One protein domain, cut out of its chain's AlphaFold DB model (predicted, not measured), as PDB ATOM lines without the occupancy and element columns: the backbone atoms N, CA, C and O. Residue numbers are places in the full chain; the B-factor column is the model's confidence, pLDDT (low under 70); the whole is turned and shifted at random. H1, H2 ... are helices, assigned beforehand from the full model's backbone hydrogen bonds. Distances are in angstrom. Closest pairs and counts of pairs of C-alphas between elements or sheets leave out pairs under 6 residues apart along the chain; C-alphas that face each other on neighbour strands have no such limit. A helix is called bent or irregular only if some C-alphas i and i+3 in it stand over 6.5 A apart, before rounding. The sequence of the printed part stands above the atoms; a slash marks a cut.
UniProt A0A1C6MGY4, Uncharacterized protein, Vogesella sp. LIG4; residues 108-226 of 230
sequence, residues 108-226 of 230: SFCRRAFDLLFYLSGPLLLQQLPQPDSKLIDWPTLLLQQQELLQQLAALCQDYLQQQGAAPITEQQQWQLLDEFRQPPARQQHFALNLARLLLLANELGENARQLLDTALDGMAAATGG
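AT A GLANCE: This is residues 108 to 226 of the 230 residues of an uncharacterized protein of Vogesella sp. LIG4 (UniProt A0A1C6MGY4). Two helices, H1 and H2, form a hairpin, and at its open end the first part of the long helix H4 packs on it and then splays away, so that residues 205 to 226 stick out as a free arm. The short helix H3 packs on the first part of H4, away from the hairpin, and the loop between H1 and H2 sticks out at the hairpin's closed end. The printed part has 119 residues with four named helices, H1, H2, H3 and H4 in that order, and no named strand; the class is all helix. It is loose, with a radius of gyration of the C-alphas of 18.2 A, and spans 53 by 44 by 24 A, only just flat.

HOW THE PARTS SIT: H1, residues 108 to 127, and H2, residues 139 to 163, are a helical hairpin: they touch at a shallow tilt of 16 degrees, opposite ways, and their closest C-alphas, those of Leu 120 and Gln 146, are 6.1 A apart. H4, residues 191 to 224, is the hub, the helix that touches most others. H4 touches H2 with residues 193 to 203 alone, at a steep tilt of 40 degrees, opposite ways; the closest C-alphas, those of Cys 157 and Ala 196, are 4.8 A apart. H1 and H4 only just touch, with 3 pairs of C-alphas within 8 A, the closest being those of Cys 110 and Ala 192 at 6.0 A; they run the same way at a steep tilt of 42 degrees. H1, H2 and H4 are a bundle, up and down, each running against the one before it. H3, residues 171 to 182, touches H4 with residues 177 to 181 alone, at a steep tilt of 59 degrees, opposite ways, the closest C-alphas being those of Phe 181 and Asn 194 at 6.5 A. H3 is apart from H1 and from H2. In H2 and H4 every O i to N i+4 pair is within hydrogen-bond range; in H1 14 of 16 are, in H3 6 of 8.

IN THESE COORDINATES: H1 begins at C-alpha 108, (170.007, 221.470, 222.456), and is 29.7 A long. It is irregular, with C-alphas 120 and 123 7.2 A apart, and has a kink of 34 degrees near residue 121. H2 is 36.2 A long and begins at C-alpha 139, (187.172, 205.163, 201.117). H3 is 17.6 A long. H4 is 49.7 A long and ends at C-alpha 224, (190.126, 180.544, 200.416).

THE WHOLE: The C-alphas of Ala 186 and Gly 226 are the two farthest apart, at 59.7 A. The printed part has no cut. The link from H1 to H2, 11 residues, is long. Residues 124 to 141 and 205 to 226 stand free; the body without them spans 35 by 24 by 22 A. The mean pLDDT of the printed part is 78.0, and 29 residues are under 70, among them 123 to 137 and 219 to 226.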
ATOM      1  N   SER A 108     168.553 221.620 222.558       90.94
ATOM      2  CA  SER A 108     170.007 221.470 222.456       90.94
ATOM      3  C   SER A 108     170.412 220.083 222.010       90.94
ATOM      4  O   SER A 108     171.294 219.948 221.158       90.94
ATOM      5  N   PHE A 109     169.767 219.056 222.567       93.19
ATOM      6  CA  PHE A 109     169.937 217.689 222.101       93.19
ATOM      7  C   PHE A 109     169.570 217.585 220.620       93.19
ATOM      8  O   PHE A 109     170.421 217.201 219.820       93.19
ATOM      9  N   CYS A 110     168.360 218.010 220.236       92.50
ATOM     10  CA  CYS A 110     167.909 217.964 218.847       92.50
ATOM     11  C   CYS A 110     168.853 218.729 217.922       92.50
ATOM     12  O   CYS A 110     169.213 218.215 216.869       92.50
ATOM     13  N   ARG A 111     169.317 219.919 218.328       89.94
ATOM     14  CA  ARG A 111     170.297 220.691 217.559       89.94
ATOM     15  C   ARG A 111     171.558 219.873 217.292       89.94
ATOM     16  O   ARG A 111     171.948 219.727 216.143       89.94
ATOM     17  N   ARG A 112     172.175 219.317 218.336       89.38
ATOM     18  CA  ARG A 112     173.407 218.522 218.208       89.38
ATOM     19  C   ARG A 112     173.191 217.239 217.404       89.38
ATOM     20  O   ARG A 112     174.055 216.879 216.613       89.38
ATOM     21  N   ALA A 113     172.053 216.572 217.587       90.44
ATOM     22  CA  ALA A 113     171.698 215.374 216.836       90.44
ATOM     23  C   ALA A 113     171.535 215.689 215.342       90.44
ATOM     24  O   ALA A 113     172.119 215.004 214.509       90.44
ATOM     25  N   PHE A 114     170.821 216.763 214.991       88.12
ATOM     26  CA  PHE A 114     170.696 217.207 213.602       88.12
ATOM     27  C   PHE A 114     172.030 217.659 213.008       88.12
ATOM     28  O   PHE A 114     172.280 217.380 211.840       88.12
ATOM     29  N   ASP A 115     172.905 218.291 213.795       84.94
ATOM     30  CA  ASP A 115     174.263 218.624 213.359       84.94
ATOM     31  C   ASP A 115     175.053 217.373 212.967       84.94
ATOM     32  O   ASP A 115     175.600 217.313 211.867       84.94
ATOM     33  N   LEU A 116     175.050 216.344 213.812       86.25
ATOM     34  CA  LEU A 116     175.725 215.080 213.518       86.25
ATOM     35  C   LEU A 116     175.101 214.353 212.321       86.25
ATOM     36  O   LEU A 116     175.831 213.894 211.447       86.25
ATOM     37  N   LEU A 117     173.769 214.298 212.229       85.38
ATOM     38  CA  LEU A 117     173.069 213.698 211.086       85.38
ATOM     39  C   LEU A 117     173.382 214.424 209.771       85.38
ATOM     40  O   LEU A 117     173.591 213.778 208.743       85.38
ATOM     41  N   PHE A 118     173.469 215.756 209.801       81.75
ATOM     42  CA  PHE A 118     173.865 216.545 208.640       81.75
ATOM     43  C   PHE A 118     175.288 216.186 208.193       81.75
ATOM     44  O   PHE A 118     175.496 215.878 207.019       81.75
ATOM     45  N   TYR A 119     176.248 216.130 209.124       78.62
ATOM     46  CA  TYR A 119     177.626 215.736 208.813       78.62
ATOM     47  C   TYR A 119     177.750 214.290 208.318       78.62
ATOM     48  O   TYR A 119     178.511 214.041 207.384       78.62
ATOM     49  N   LEU A 120     176.962 213.361 208.867       77.56
ATOM     50  CA  LEU A 120     176.876 211.984 208.373       77.56
ATOM     51  C   LEU A 120     176.403 211.945 206.911       77.56
ATOM     52  O   LEU A 120     176.989 211.248 206.087       77.56
ATOM     53  N   SER A 121     175.400 212.752 206.553       71.44
ATOM     54  CA  SER A 121     174.860 212.807 205.186       71.44
ATOM     55  C   SER A 121     175.732 213.574 204.178       71.44
ATOM     56  O   SER A 121     175.600 213.375 202.969       71.44
ATOM     57  N   GLY A 122     176.639 214.436 204.654       70.00
ATOM     58  CA  GLY A 122     177.429 215.357 203.829       70.00
ATOM     59  C   GLY A 122     178.204 214.686 202.686       70.00
ATOM     60  O   GLY A 122     178.052 215.103 201.538       70.00
ATOM     61  N   PRO A 123     178.993 213.627 202.938       65.81
ATOM     62  CA  PRO A 123     179.723 212.935 201.878       65.81
ATOM     63  C   PRO A 123     178.829 212.285 200.819       65.81
ATOM     64  O   PRO A 123     179.188 212.289 199.645       65.81
ATOM     65  N   LEU A 124     177.652 211.778 201.200       60.22
ATOM     66  CA  LEU A 124     176.684 211.206 200.261       60.22
ATOM     67  C   LEU A 124     176.075 212.293 199.359       60.22
ATOM     68  O   LEU A 124     175.900 212.082 198.162       60.22
ATOM     69  N   LEU A 125     175.815 213.480 199.916       59.34
ATOM     70  CA  LEU A 125     175.348 214.645 199.159       59.34
ATOM     71  C   LEU A 125     176.418 215.169 198.191       59.34
ATOM     72  O   LEU A 125     176.099 215.539 197.062       59.34
ATOM     73  N   LEU A 126     177.693 215.154 198.594       62.66
ATOM     74  CA  LEU A 126     178.812 215.547 197.733       62.66
ATOM     75  C   LEU A 126     179.028 214.584 196.553       62.66
ATOM     76  O   LEU A 126     179.477 215.031 195.502       62.66
ATOM     77  N   GLN A 127     178.668 213.302 196.690       58.53
ATOM     78  CA  GLN A 127     178.741 212.314 195.601       58.53
ATOM     79  C   GLN A 127     177.677 212.515 194.511       58.53
ATOM     80  O   GLN A 127     177.877 212.078 193.382       58.53
ATOM     81  N   GLN A 128     176.554 213.173 194.819       55.03
ATOM     82  CA  GLN A 128     175.504 213.451 193.830       55.03
ATOM     83  C   GLN A 128     175.776 214.707 192.989       55.03
ATOM     84  O   GLN A 128     175.058 214.971 192.024       55.03
ATOM     85  N   LEU A 129     176.807 215.481 193.333       55.75
ATOM     86  CA  LEU A 129     177.233 216.640 192.558       55.75
ATOM     87  C   LEU A 129     178.210 216.188 191.460       55.75
ATOM     88  O   LEU A 129     179.237 215.588 191.776       55.75
ATOM     89  N   PRO A 130     177.942 216.478 190.174       50.06
ATOM     90  CA  PRO A 130     178.866 216.144 189.097       50.06
ATOM     91  C   PRO A 130     180.159 216.952 189.267       50.06
ATOM     92  O   PRO A 130     180.164 218.167 189.066       50.06
ATOM     93  N   GLN A 131     181.254 216.295 189.663       58.03
ATOM     94  CA  GLN A 131     182.571 216.928 189.748       58.03
ATOM     95  C   GLN A 131     183.432 216.589 188.518       58.03
ATOM     96  O   GLN A 131     183.485 215.425 188.122       58.03
ATOM     97  N   PRO A 132     184.108 217.585 187.910       52.22
ATOM     98  CA  PRO A 132     184.844 217.413 186.654       52.22
ATOM     99  C   PRO A 132     186.212 216.727 186.806       52.22
ATOM    100  O   PRO A 132     186.715 216.200 185.822       52.22
ATOM    101  N   ASP A 133     186.779 216.658 188.015       53.44
ATOM    102  CA  ASP A 133     188.076 216.024 188.283       53.44
ATOM    103  C   ASP A 133     187.958 215.066 189.473       53.44
ATOM    104  O   ASP A 133     188.144 215.433 190.637       53.44
ATOM    105  N   SER A 134     187.604 213.818 189.176       54.06
ATOM    106  CA  SER A 134     187.424 212.756 190.169       54.06
ATOM    107  C   SER A 134     188.764 212.381 190.810       54.06
ATOM    108  O   SER A 134     189.454 211.468 190.352       54.06
ATOM    109  N   LYS A 135     189.158 213.064 191.888       61.50
ATOM    110  CA  LYS A 135     190.183 212.532 192.795       61.50
ATOM    111  C   LYS A 135     189.671 211.204 193.356       61.50
ATOM    112  O   LYS A 135     188.538 211.133 193.830       61.50
ATOM    113  N   LEU A 136     190.502 210.162 193.284       62.44
ATOM    114  CA  LEU A 136     190.244 208.869 193.920       62.44
ATOM    115  C   LEU A 136     189.865 209.101 195.386       62.44
ATOM    116  O   LEU A 136     190.625 209.702 196.144       62.44
ATOM    117  N   ILE A 137     188.660 208.670 195.751       66.06
ATOM    118  CA  ILE A 137     188.131 208.800 197.107       66.06
ATOM    119  C   ILE A 137     188.904 207.840 198.011       66.06
ATOM    120  O   ILE A 137     188.984 206.643 197.732       66.06
ATOM    121  N   ASP A 138     189.435 208.364 199.113       75.00
ATOM    122  CA  ASP A 138     190.007 207.561 200.193       75.00
ATOM    123  C   ASP A 138     188.873 206.958 201.038       75.00
ATOM    124  O   ASP A 138     188.488 207.468 202.094       75.00
ATOM    125  N   TRP A 139     188.274 205.895 200.498       72.50
ATOM    126  CA  TRP A 139     187.172 205.163 201.117       72.50
ATOM    127  C   TRP A 139     187.466 204.718 202.559       72.50
ATOM    128  O   TRP A 139     186.585 204.914 203.397       72.50
ATOM    129  N   PRO A 140     188.659 204.183 202.893       75.75
ATOM    130  CA  PRO A 140     189.013 203.865 204.275       75.75
ATOM    131  C   PRO A 140     188.860 205.048 205.235       75.75
ATOM    132  O   PRO A 140     188.170 204.934 206.248       75.75
ATOM    133  N   THR A 141     189.443 206.203 204.902       74.44
ATOM    134  CA  THR A 141     189.360 207.400 205.754       74.44
ATOM    135  C   THR A 141     187.922 207.894 205.888       74.44
ATOM    136  O   THR A 141     187.491 208.267 206.980       74.44
ATOM    137  N   LEU A 142     187.148 207.852 204.801       75.06
ATOM    138  CA  LEU A 142     185.744 208.251 204.828       75.06
ATOM    139  C   LEU A 142     184.898 207.336 205.729       75.06
ATOM    140  O   LEU A 142     184.080 207.824 206.509       75.06
ATOM    141  N   LEU A 143     185.096 206.019 205.638       74.31
ATOM    142  CA  LEU A 143     184.379 205.041 206.457       74.31
ATOM    143  C   LEU A 143     184.714 205.195 207.945       74.31
ATOM    144  O   LEU A 143     183.804 205.154 208.772       74.31
ATOM    145  N   LEU A 144     185.984 205.442 208.283       78.81
ATOM    146  CA  LEU A 144     186.405 205.711 209.662       78.81
ATOM    147  C   LEU A 144     185.748 206.980 210.222       78.81
ATOM    148  O   LEU A 144     185.214 206.958 211.329       78.81
ATOM    149  N   GLN A 145     185.702 208.064 209.441       80.62
ATOM    150  CA  GLN A 145     185.025 209.302 209.850       80.62
ATOM    151  C   GLN A 145     183.521 209.092 210.076       80.62
ATOM    152  O   GLN A 145     182.956 209.595 211.046       80.62
ATOM    153  N   GLN A 146     182.863 208.326 209.204       81.19
ATOM    154  CA  GLN A 146     181.445 207.989 209.353       81.19
ATOM    155  C   GLN A 146     181.188 207.126 210.594       81.19
ATOM    156  O   GLN A 146     180.204 207.338 211.303       81.19
ATOM    157  N   GLN A 147     182.082 206.180 210.891       81.69
ATOM    158  CA  GLN A 147     182.000 205.367 212.101       81.69
ATOM    159  C   GLN A 147     182.139 206.225 213.365       81.69
ATOM    160  O   GLN A 147     181.336 206.076 214.286       81.69
ATOM    161  N   GLU A 148     183.103 207.149 213.400       85.69
ATOM    162  CA  GLU A 148     183.309 208.048 214.540       85.69
ATOM    163  C   GLU A 148     182.080 208.936 214.786       85.69
ATOM    164  O   GLU A 148     181.599 209.048 215.914       85.69
ATOM    165  N   LEU A 149     181.511 209.520 213.728       85.38
ATOM    166  CA  LEU A 149     180.307 210.347 213.827       85.38
ATOM    167  C   LEU A 149     179.090 209.558 214.339       85.38
ATOM    168  O   LEU A 149     178.317 210.083 215.143       85.38
ATOM    169  N   LEU A 150     178.928 208.298 213.919       85.56
ATOM    170  CA  LEU A 150     177.869 207.423 214.436       85.56
ATOM    171  C   LEU A 150     178.060 207.114 215.924       85.56
ATOM    172  O   LEU A 150     177.097 207.198 216.685       85.56
ATOM    173  N   GLN A 151     179.290 206.828 216.360       87.88
ATOM    174  CA  GLN A 151     179.595 206.610 217.779       87.88
ATOM    175  C   GLN A 151     179.314 207.865 218.615       87.88
ATOM    176  O   GLN A 151     178.704 207.778 219.681       87.88
ATOM    177  N   GLN A 152     179.693 209.045 218.115       90.62
ATOM    178  CA  GLN A 152     179.385 210.317 218.770       90.62
ATOM    179  C   GLN A 152     177.872 210.558 218.876       90.62
ATOM    180  O   GLN A 152     177.397 211.052 219.902       90.62
ATOM    181  N   LEU A 153     177.101 210.199 217.844       91.25
ATOM    182  CA  LEU A 153     175.643 210.308 217.858       91.25
ATOM    183  C   LEU A 153     175.009 209.340 218.864       91.25
ATOM    184  O   LEU A 153     174.119 209.744 219.614       91.25
ATOM    185  N   ALA A 154     175.482 208.094 218.916       91.00
ATOM    186  CA  ALA A 154     175.013 207.104 219.878       91.00
ATOM    187  C   ALA A 154     175.293 207.553 221.322       91.00
ATOM    188  O   ALA A 154     174.373 207.581 222.141       91.00
ATOM    189  N   ALA A 155     176.518 208.006 221.614       91.56
ATOM    190  CA  ALA A 155     176.884 208.541 222.926       91.56
ATOM    191  C   ALA A 155     176.008 209.744 223.319       91.56
ATOM    192  O   ALA A 155     175.481 209.799 224.427       91.56
ATOM    193  N   LEU A 156     175.762 210.671 222.383       92.38
ATOM    194  CA  LEU A 156     174.869 211.809 222.609       92.38
ATOM    195  C   LEU A 156     173.440 211.374 222.971       92.38
ATOM    196  O   LEU A 156     172.818 211.978 223.847       92.38
ATOM    197  N   CYS A 157     172.906 210.358 222.289       92.88
ATOM    198  CA  CYS A 157     171.571 209.834 222.571       92.88
ATOM    199  C   CYS A 157     171.520 209.149 223.940       92.88
ATOM    200  O   CYS A 157     170.593 209.408 224.704       92.88
ATOM    201  N   GLN A 158     172.521 208.335 224.279       92.19
ATOM    202  CA  GLN A 158     172.605 207.669 225.581       92.19
ATOM    203  C   GLN A 158     172.684 208.678 226.729       92.19
ATOM    204  O   GLN A 158     171.887 208.592 227.664       92.19
ATOM    205  N   ASP A 159     173.566 209.675 226.624       91.62
ATOM    206  CA  ASP A 159     173.698 210.750 227.612       91.62
ATOM    207  C   ASP A 159     172.362 211.467 227.833       91.62
ATOM    208  O   ASP A 159     171.970 211.755 228.968       91.62
ATOM    209  N   TYR A 160     171.643 211.750 226.744       92.19
ATOM    210  CA  TYR A 160     170.352 212.413 226.816       92.19
ATOM    211  C   TYR A 160     169.298 211.549 227.518       92.19
ATOM    212  O   TYR A 160     168.613 212.032 228.420       92.19
ATOM    213  N   LEU A 161     169.192 210.265 227.161       91.81
ATOM    214  CA  LEU A 161     168.251 209.339 227.795       91.81
ATOM    215  C   LEU A 161     168.535 209.155 229.289       91.81
ATOM    216  O   LEU A 161     167.598 209.163 230.089       91.81
ATOM    217  N   GLN A 162     169.810 209.059 229.674       91.44
ATOM    218  CA  GLN A 162     170.216 208.980 231.078       91.44
ATOM    219  C   GLN A 162     169.807 210.237 231.853       91.44
ATOM    220  O   GLN A 162     169.253 210.133 232.947       91.44
ATOM    221  N   GLN A 163     170.011 211.424 231.277       89.38
ATOM    222  CA  GLN A 163     169.625 212.693 231.901       89.38
ATOM    223  C   GLN A 163     168.107 212.843 232.063       89.38
ATOM    224  O   GLN A 163     167.664 213.475 233.019       89.38
ATOM    225  N   GLN A 164     167.314 212.253 231.166       88.69
ATOM    226  CA  GLN A 164     165.852 212.218 231.284       88.69
ATOM    227  C   GLN A 164     165.339 211.091 232.202       88.69
ATOM    228  O   GLN A 164     164.131 210.973 232.400       88.69
ATOM    229  N   GLY A 165     166.220 210.243 232.751       87.88
ATOM    230  CA  GLY A 165     165.826 209.082 233.555       87.88
ATOM    231  C   GLY A 165     165.034 208.037 232.761       87.88
ATOM    232  O   GLY A 165     164.204 207.322 233.323       87.88
ATOM    233  N   ALA A 166     165.242 207.970 231.444       86.19
ATOM    234  CA  ALA A 166     164.501 207.077 230.570       86.19
ATOM    235  C   ALA A 166     165.039 205.642 230.660       86.19
ATOM    236  O   ALA A 166     166.234 205.400 230.501       86.19
ATOM    237  N   ALA A 167     164.140 204.679 230.869       80.94
ATOM    238  CA  ALA A 167     164.475 203.261 230.805       80.94
ATOM    239  C   ALA A 167     164.779 202.814 229.357       80.94
ATOM    240  O   ALA A 167     164.229 203.406 228.413       80.94
ATOM    241  N   PRO A 168     165.617 201.773 229.173       77.25
ATOM    242  CA  PRO A 168     165.821 201.142 227.874       77.25
ATOM    243  C   PRO A 168     164.503 200.593 227.319       77.25
ATOM    244  O   PRO A 168     163.593 200.223 228.062       77.25
ATOM    245  N   ILE A 169     164.401 200.576 225.994       80.12
ATOM    246  CA  ILE A 169     163.184 200.195 225.275       80.12
ATOM    247  C   ILE A 169     163.112 198.672 225.203       80.12
ATOM    248  O   ILE A 169     164.074 198.021 224.808       80.12
ATOM    249  N   THR A 170     161.969 198.104 225.565       81.31
ATOM    250  CA  THR A 170     161.688 196.674 225.356       81.31
ATOM    251  C   THR A 170     161.229 196.406 223.919       81.31
ATOM    252  O   THR A 170     160.710 197.304 223.260       81.31
ATOM    253  N   GLU A 171     161.334 195.168 223.429       76.62
ATOM    254  CA  GLU A 171     160.882 194.802 222.070       76.62
ATOM    255  C   GLU A 171     159.427 195.215 221.780       76.62
ATOM    256  O   GLU A 171     159.123 195.743 220.712       76.62
ATOM    257  N   GLN A 172     158.517 195.062 222.748       73.38
ATOM    258  CA  GLN A 172     157.116 195.481 222.593       73.38
ATOM    259  C   GLN A 172     156.959 196.998 222.412       73.38
ATOM    260  O   GLN A 172     156.055 197.453 221.712       73.38
ATOM    261  N   GLN A 173     157.847 197.787 223.015       82.00
ATOM    262  CA  GLN A 173     157.823 199.247 222.942       82.00
ATOM    263  C   GLN A 173     158.476 199.787 221.662       82.00
ATOM    264  O   GLN A 173     158.260 200.949 221.328       82.00
ATOM    265  N   GLN A 174     159.230 198.971 220.914       84.75
ATOM    266  CA  GLN A 174     159.836 199.395 219.646       84.75
ATOM    267  C   GLN A 174     158.767 199.764 218.608       84.75
ATOM    268  O   GLN A 174     158.860 200.807 217.963       84.75
ATOM    269  N   TRP A 175     157.711 198.953 218.484       83.38
ATOM    270  CA  TRP A 175     156.607 199.240 217.564       83.38
ATOM    271  C   TRP A 175     155.815 200.482 217.977       83.38
ATOM    272  O   TRP A 175     155.492 201.315 217.134       83.38
ATOM    273  N   GLN A 176     155.580 200.651 219.281       85.38
ATOM    274  CA  GLN A 176     154.920 201.842 219.819       85.38
ATOM    275  C   GLN A 176     155.737 203.110 219.549       85.38
ATOM    276  O   GLN A 176     155.180 204.110 219.108       85.38
ATOM    277  N   LEU A 177     157.059 203.054 219.732       85.88
ATOM    278  CA  LEU A 177     157.958 204.162 219.413       85.88
ATOM    279  C   LEU A 177     157.861 204.561 217.936       85.88
ATOM    280  O   LEU A 177     157.817 205.751 217.624       85.88
ATOM    281  N   LEU A 178     157.838 203.584 217.026       85.25
ATOM    282  CA  LEU A 178     157.696 203.853 215.597       85.25
ATOM    283  C   LEU A 178     156.357 204.534 215.299       85.25
ATOM    284  O   LEU A 178     156.333 205.523 214.570       85.25
ATOM    285  N   ASP A 179     155.259 204.063 215.887       84.94
ATOM    286  CA  ASP A 179     153.940 204.676 215.701       84.94
ATOM    287  C   ASP A 179     153.853 206.092 216.287       84.94
ATOM    288  O   ASP A 179     153.276 206.984 215.657       84.94
ATOM    289  N   GLU A 180     154.472 206.337 217.443       84.06
ATOM    290  CA  GLU A 180     154.586 207.673 218.034       84.06
ATOM    291  C   GLU A 180     155.422 208.612 217.161       84.06
ATOM    292  O   GLU A 180     155.026 209.755 216.924       84.06
ATOM    293  N   PHE A 181     156.559 208.141 216.645       84.19
ATOM    294  CA  PHE A 181     157.440 208.956 215.811       84.19
ATOM    295  C   PHE A 181     156.836 209.250 214.431       84.19
ATOM    296  O   PHE A 181     157.119 210.294 213.844       84.19
ATOM    297  N   ARG A 182     155.961 208.370 213.922       85.44
ATOM    298  CA  ARG A 182     155.185 208.599 212.690       85.44
ATOM    299  C   ARG A 182     154.155 209.714 212.833       85.44
ATOM    300  O   ARG A 182     153.721 210.260 211.818       85.44
ATOM    301  N   GLN A 183     153.745 210.059 214.055       85.31
ATOM    302  CA  GLN A 183     152.878 211.211 214.258       85.31
ATOM    303  C   GLN A 183     153.620 212.503 213.897       85.31
ATOM    304  O   GLN A 183     154.822 212.619 214.155       85.31
ATOM    305  N   PRO A 184     152.908 213.517 213.365       84.12
ATOM    306  CA  PRO A 184     153.484 214.837 213.156       84.12
ATOM    307  C   PRO A 184     154.196 215.324 214.427       84.12
ATOM    308  O   PRO A 184     153.620 215.179 215.509       84.12
ATOM    309  N   PRO A 185     155.387 215.944 214.335       82.94
ATOM    310  CA  PRO A 185     156.151 216.349 215.516       82.94
ATOM    311  C   PRO A 185     155.362 217.229 216.499       82.94
ATOM    312  O   PRO A 185     155.524 217.104 217.705       82.94
ATOM    313  N   ALA A 186     154.428 218.044 215.995       80.69
ATOM    314  CA  ALA A 186     153.527 218.869 216.805       80.69
ATOM    315  C   ALA A 186     152.576 218.073 217.726       80.69
ATOM    316  O   ALA A 186     152.008 218.639 218.655       80.69
ATOM    317  N   ARG A 187     152.365 216.776 217.467       84.81
ATOM    318  CA  ARG A 187     151.546 215.877 218.299       84.81
ATOM    319  C   ARG A 187     152.373 215.055 219.285       84.81
ATOM    320  O   ARG A 187     151.799 214.337 220.098       84.81
ATOM    321  N   GLN A 188     153.698 215.136 219.212       86.50
ATOM    322  CA  GLN A 188     154.578 214.406 220.109       86.50
ATOM    323  C   GLN A 188     154.796 215.227 221.381       86.50
ATOM    324  O   GLN A 188     155.234 216.374 221.326       86.50
ATOM    325  N   GLN A 189     154.516 214.634 222.545       87.62
ATOM    326  CA  GLN A 189     154.732 215.308 223.832       87.62
ATOM    327  C   GLN A 189     156.220 215.548 224.109       87.62
ATOM    328  O   GLN A 189     156.584 216.527 224.759       87.62
ATOM    329  N   HIS A 190     157.078 214.651 223.613       91.44
ATOM    330  CA  HIS A 190     158.513 214.728 223.817       91.44
ATOM    331  C   HIS A 190     159.297 214.234 222.593       91.44
ATOM    332  O   HIS A 190     159.894 213.158 222.589       91.44
ATOM    333  N   PHE A 191     159.334 215.066 221.553       93.00
ATOM    334  CA  PHE A 191     160.012 214.749 220.296       93.00
ATOM    335  C   PHE A 191     161.485 214.336 220.480       93.00
ATOM    336  O   PHE A 191     161.923 213.348 219.898       93.00
ATOM    337  N   ALA A 192     162.252 215.049 221.313       93.50
ATOM    338  CA  ALA A 192     163.670 214.754 221.538       93.50
ATOM    339  C   ALA A 192     163.913 213.359 222.137       93.50
ATOM    340  O   ALA A 192     164.839 212.667 221.716       93.50
ATOM    341  N   LEU A 193     163.073 212.932 223.084       92.81
ATOM    342  CA  LEU A 193     163.164 211.602 223.687       92.81
ATOM    343  C   LEU A 193     162.900 210.515 222.645       92.81
ATOM    344  O   LEU A 193     163.665 209.558 222.545       92.81
ATOM    345  N   ASN A 194     161.851 210.696 221.844       91.56
ATOM    346  CA  ASN A 194     161.487 209.746 220.799       91.56
ATOM    347  C   ASN A 194     162.553 209.687 219.699       91.56
ATOM    348  O   ASN A 194     162.913 208.600 219.257       91.56
ATOM    349  N   LEU A 195     163.142 210.829 219.331       92.25
ATOM    350  CA  LEU A 195     164.270 210.887 218.404       92.25
ATOM    351  C   LEU A 195     165.501 210.146 218.950       92.25
ATOM    352  O   LEU A 195     166.074 209.329 218.238       92.25
ATOM    353  N   ALA A 196     165.903 210.394 220.203       92.44
ATOM    354  CA  ALA A 196     167.058 209.731 220.817       92.44
ATOM    355  C   ALA A 196     166.893 208.204 220.850       92.44
ATOM    356  O   ALA A 196     167.804 207.459 220.493       92.44
ATOM    357  N   ARG A 197     165.696 207.752 221.232       91.88
ATOM    358  CA  ARG A 197     165.296 206.343 221.238       91.88
ATOM    359  C   ARG A 197     165.362 205.713 219.849       91.88
ATOM    360  O   ARG A 197     165.934 204.638 219.692       91.88
ATOM    361  N   LEU A 198     164.815 206.396 218.845       90.62
ATOM    362  CA  LEU A 198     164.801 205.921 217.464       90.62
ATOM    363  C   LEU A 198     166.221 205.799 216.894       90.62
ATOM    364  O   LEU A 198     166.536 204.812 216.235       90.62
ATOM    365  N   LEU A 199     167.078 206.788 217.156       90.56
ATOM    366  CA  LEU A 199     168.455 206.801 216.658       90.56
ATOM    367  C   LEU A 199     169.305 205.684 217.272       90.56
ATOM    368  O   LEU A 199     170.106 205.083 216.559       90.56
ATOM    369  N   LEU A 200     169.108 205.365 218.555       89.75
ATOM    370  CA  LEU A 200     169.779 204.220 219.175       89.75
ATOM    371  C   LEU A 200     169.289 202.890 218.611       89.75
ATOM    372  O   LEU A 200     170.118 202.061 218.250       89.75
ATOM    373  N   LEU A 201     167.975 202.725 218.437       86.75
ATOM    374  CA  LEU A 201     167.421 201.526 217.806       86.75
ATOM    375  C   LEU A 201     167.972 201.332 216.383       86.75
ATOM    376  O   LEU A 201     168.350 200.230 215.993       86.75
ATOM    377  N   ALA A 202     168.057 202.413 215.602       84.88
ATOM    378  CA  ALA A 202     168.642 202.376 214.266       84.88
ATOM    379  C   ALA A 202     170.133 201.995 214.294       84.88
ATOM    380  O   ALA A 202     170.589 201.257 213.419       84.88
ATOM    381  N   ASN A 203     170.885 202.464 215.296       84.38
ATOM    382  CA  ASN A 203     172.289 202.097 215.469       84.38
ATOM    383  C   ASN A 203     172.454 200.610 215.828       84.38
ATOM    384  O   ASN A 203     173.272 199.940 215.207       84.38
ATOM    385  N   GLU A 204     171.648 200.076 216.750       82.56
ATOM    386  CA  GLU A 204     171.665 198.654 217.137       82.56
ATOM    387  C   GLU A 204     171.380 197.729 215.941       82.56
ATOM    388  O   GLU A 204     172.091 196.751 215.703       82.56
ATOM    389  N   LEU A 205     170.375 198.068 215.126       74.12
ATOM    390  CA  LEU A 205     170.077 197.330 213.894       74.12
ATOM    391  C   LEU A 205     171.245 197.390 212.895       74.12
ATOM    392  O   LEU A 205     171.555 196.391 212.240       74.12
ATOM    393  N   GLY A 206     171.910 198.543 212.792       71.62
ATOM    394  CA  GLY A 206     173.094 198.717 211.955       71.62
ATOM    395  C   GLY A 206     174.307 197.918 212.439       71.62
ATOM    396  O   GLY A 206     175.036 197.364 211.617       71.62
ATOM    397  N   GLU A 207     174.524 197.820 213.751       75.31
ATOM    398  CA  GLU A 207     175.598 197.017 214.347       75.31
ATOM    399  C   GLU A 207     175.402 195.523 214.084       75.31
ATOM    400  O   GLU A 207     176.338 194.863 213.632       75.31
ATOM    401  N   ASN A 208     174.181 195.012 214.249       70.94
ATOM    402  CA  ASN A 208     173.854 193.621 213.925       70.94
ATOM    403  C   ASN A 208     174.134 193.301 212.447       70.94
ATOM    404  O   ASN A 208     174.721 192.268 212.126       70.94
ATOM    405  N   ALA A 209     173.764 194.208 211.537       61.66
ATOM    406  CA  ALA A 209     174.043 194.045 210.113       61.66
ATOM    407  C   ALA A 209     175.553 194.045 209.808       61.66
ATOM    408  O   ALA A 209     176.006 193.245 208.991       61.66
ATOM    409  N   ARG A 210     176.339 194.903 210.475       69.69
ATOM    410  CA  ARG A 210     177.805 194.951 210.326       69.69
ATOM    411  C   ARG A 210     178.477 193.685 210.838       69.69
ATOM    412  O   ARG A 210     179.281 193.114 210.116       69.69
ATOM    413  N   GLN A 211     178.088 193.200 212.016       73.56
ATOM    414  CA  GLN A 211     178.627 191.961 212.583       73.56
ATOM    415  C   GLN A 211     178.374 190.754 211.671       73.56
ATOM    416  O   GLN A 211     179.261 189.921 211.487       73.56
ATOM    417  N   LEU A 212     177.187 190.667 211.059       65.56
ATOM    418  CA  LEU A 212     176.882 189.621 210.077       65.56
ATOM    419  C   LEU A 212     177.768 189.724 208.831       65.56
ATOM    420  O   LEU A 212     178.201 188.699 208.304       65.56
ATOM    421  N   LEU A 213     178.040 190.944 208.368       64.50
ATOM    422  CA  LEU A 213     178.884 191.194 207.203       64.50
ATOM    423  C   LEU A 213     180.351 190.842 207.482       64.50
ATOM    424  O   LEU A 213     180.964 190.151 206.673       64.50
ATOM    425  N   ASP A 214     180.878 191.243 208.640       74.69
ATOM    426  CA  ASP A 214     182.234 190.902 209.088       74.69
ATOM    427  C   ASP A 214     182.391 189.379 209.222       74.69
ATOM    428  O   ASP A 214     183.315 188.793 208.663       74.69
ATOM    429  N   THR A 215     181.412 188.705 209.838       73.50
ATOM    430  CA  THR A 215     181.398 187.234 209.956       73.50
ATOM    431  C   THR A 215     181.366 186.546 208.582       73.50
ATOM    432  O   THR A 215     182.025 185.525 208.378       73.50
ATOM    433  N   ALA A 216     180.606 187.086 207.622       61.84
ATOM    434  CA  ALA A 216     180.543 186.551 206.264       61.84
ATOM    435  C   ALA A 216     181.867 186.738 205.501       61.84
ATOM    436  O   ALA A 216     182.303 185.828 204.792       61.84
ATOM    437  N   LEU A 217     182.524 187.888 205.669       67.75
ATOM    438  CA  LEU A 217     183.824 188.183 205.064       67.75
ATOM    439  C   LEU A 217     184.942 187.311 205.660       67.75
ATOM    440  O   LEU A 217     185.727 186.736 204.901       67.75
ATOM    441  N   ASP A 218     184.962 187.123 206.979       71.12
ATOM    442  CA  ASP A 218     185.912 186.236 207.664       71.12
ATOM    443  C   ASP A 218     185.711 184.765 207.261       71.12
ATOM    444  O   ASP A 218     186.676 184.043 206.987       71.12
ATOM    445  N   GLY A 219     184.456 184.319 207.135       60.81
ATOM    446  CA  GLY A 219     184.121 182.979 206.645       60.81
ATOM    447  C   GLY A 219     184.573 182.729 205.199       60.81
ATOM    448  O   GLY A 219     185.046 181.637 204.872       60.81
ATOM    449  N   MET A 220     184.497 183.743 204.332       53.94
ATOM    450  CA  MET A 220     185.006 183.673 202.956       53.94
ATOM    451  C   MET A 220     186.544 183.673 202.882       53.94
ATOM    452  O   MET A 220     187.120 182.988 202.031       53.94
ATOM    453  N   ALA A 221     187.226 184.393 203.775       55.03
ATOM    454  CA  ALA A 221     188.687 184.377 203.871       55.03
ATOM    455  C   ALA A 221     189.213 183.021 204.385       55.03
ATOM    456  O   ALA A 221     190.190 182.488 203.858       55.03
ATOM    457  N   ALA A 222     188.515 182.398 205.340       56.62
ATOM    458  CA  ALA A 222     188.842 181.057 205.826       56.62
ATOM    459  C   ALA A 222     188.644 179.967 204.752       56.62
ATOM    460  O   ALA A 222     189.428 179.021 204.674       56.62
ATOM    461  N   ALA A 223     187.642 180.114 203.879       52.72
ATOM    462  CA  ALA A 223     187.377 179.173 202.788       52.72
ATOM    463  C   ALA A 223     188.408 179.240 201.642       52.72
ATOM    464  O   ALA A 223     188.580 178.262 200.914       52.72
ATOM    465  N   THR A 224     189.116 180.363 201.477       53.94
ATOM    466  CA  THR A 224     190.126 180.544 200.416       53.94
ATOM    467  C   THR A 224     191.557 180.196 200.853       53.94
ATOM    468  O   THR A 224     192.402 179.942 199.997       53.94
ATOM    469  N   GLY A 225     191.830 180.086 202.160       50.16
ATOM    470  CA  GLY A 225     193.142 179.703 202.714       50.16
ATOM    471  C   GLY A 225     193.411 178.193 202.849       50.16
ATOM    472  O   GLY A 225     194.477 177.811 203.320       50.16
ATOM    473  N   GLY A 226     192.465 177.327 202.466       44.34
ATOM    474  CA  GLY A 226     192.508 175.883 202.752       44.34
ATOM    475  C   GLY A 226     193.065 174.961 201.659       44.34
ATOM    476  O   GLY A 226     193.015 173.749 201.841       44.34
TER     477      GLY A 226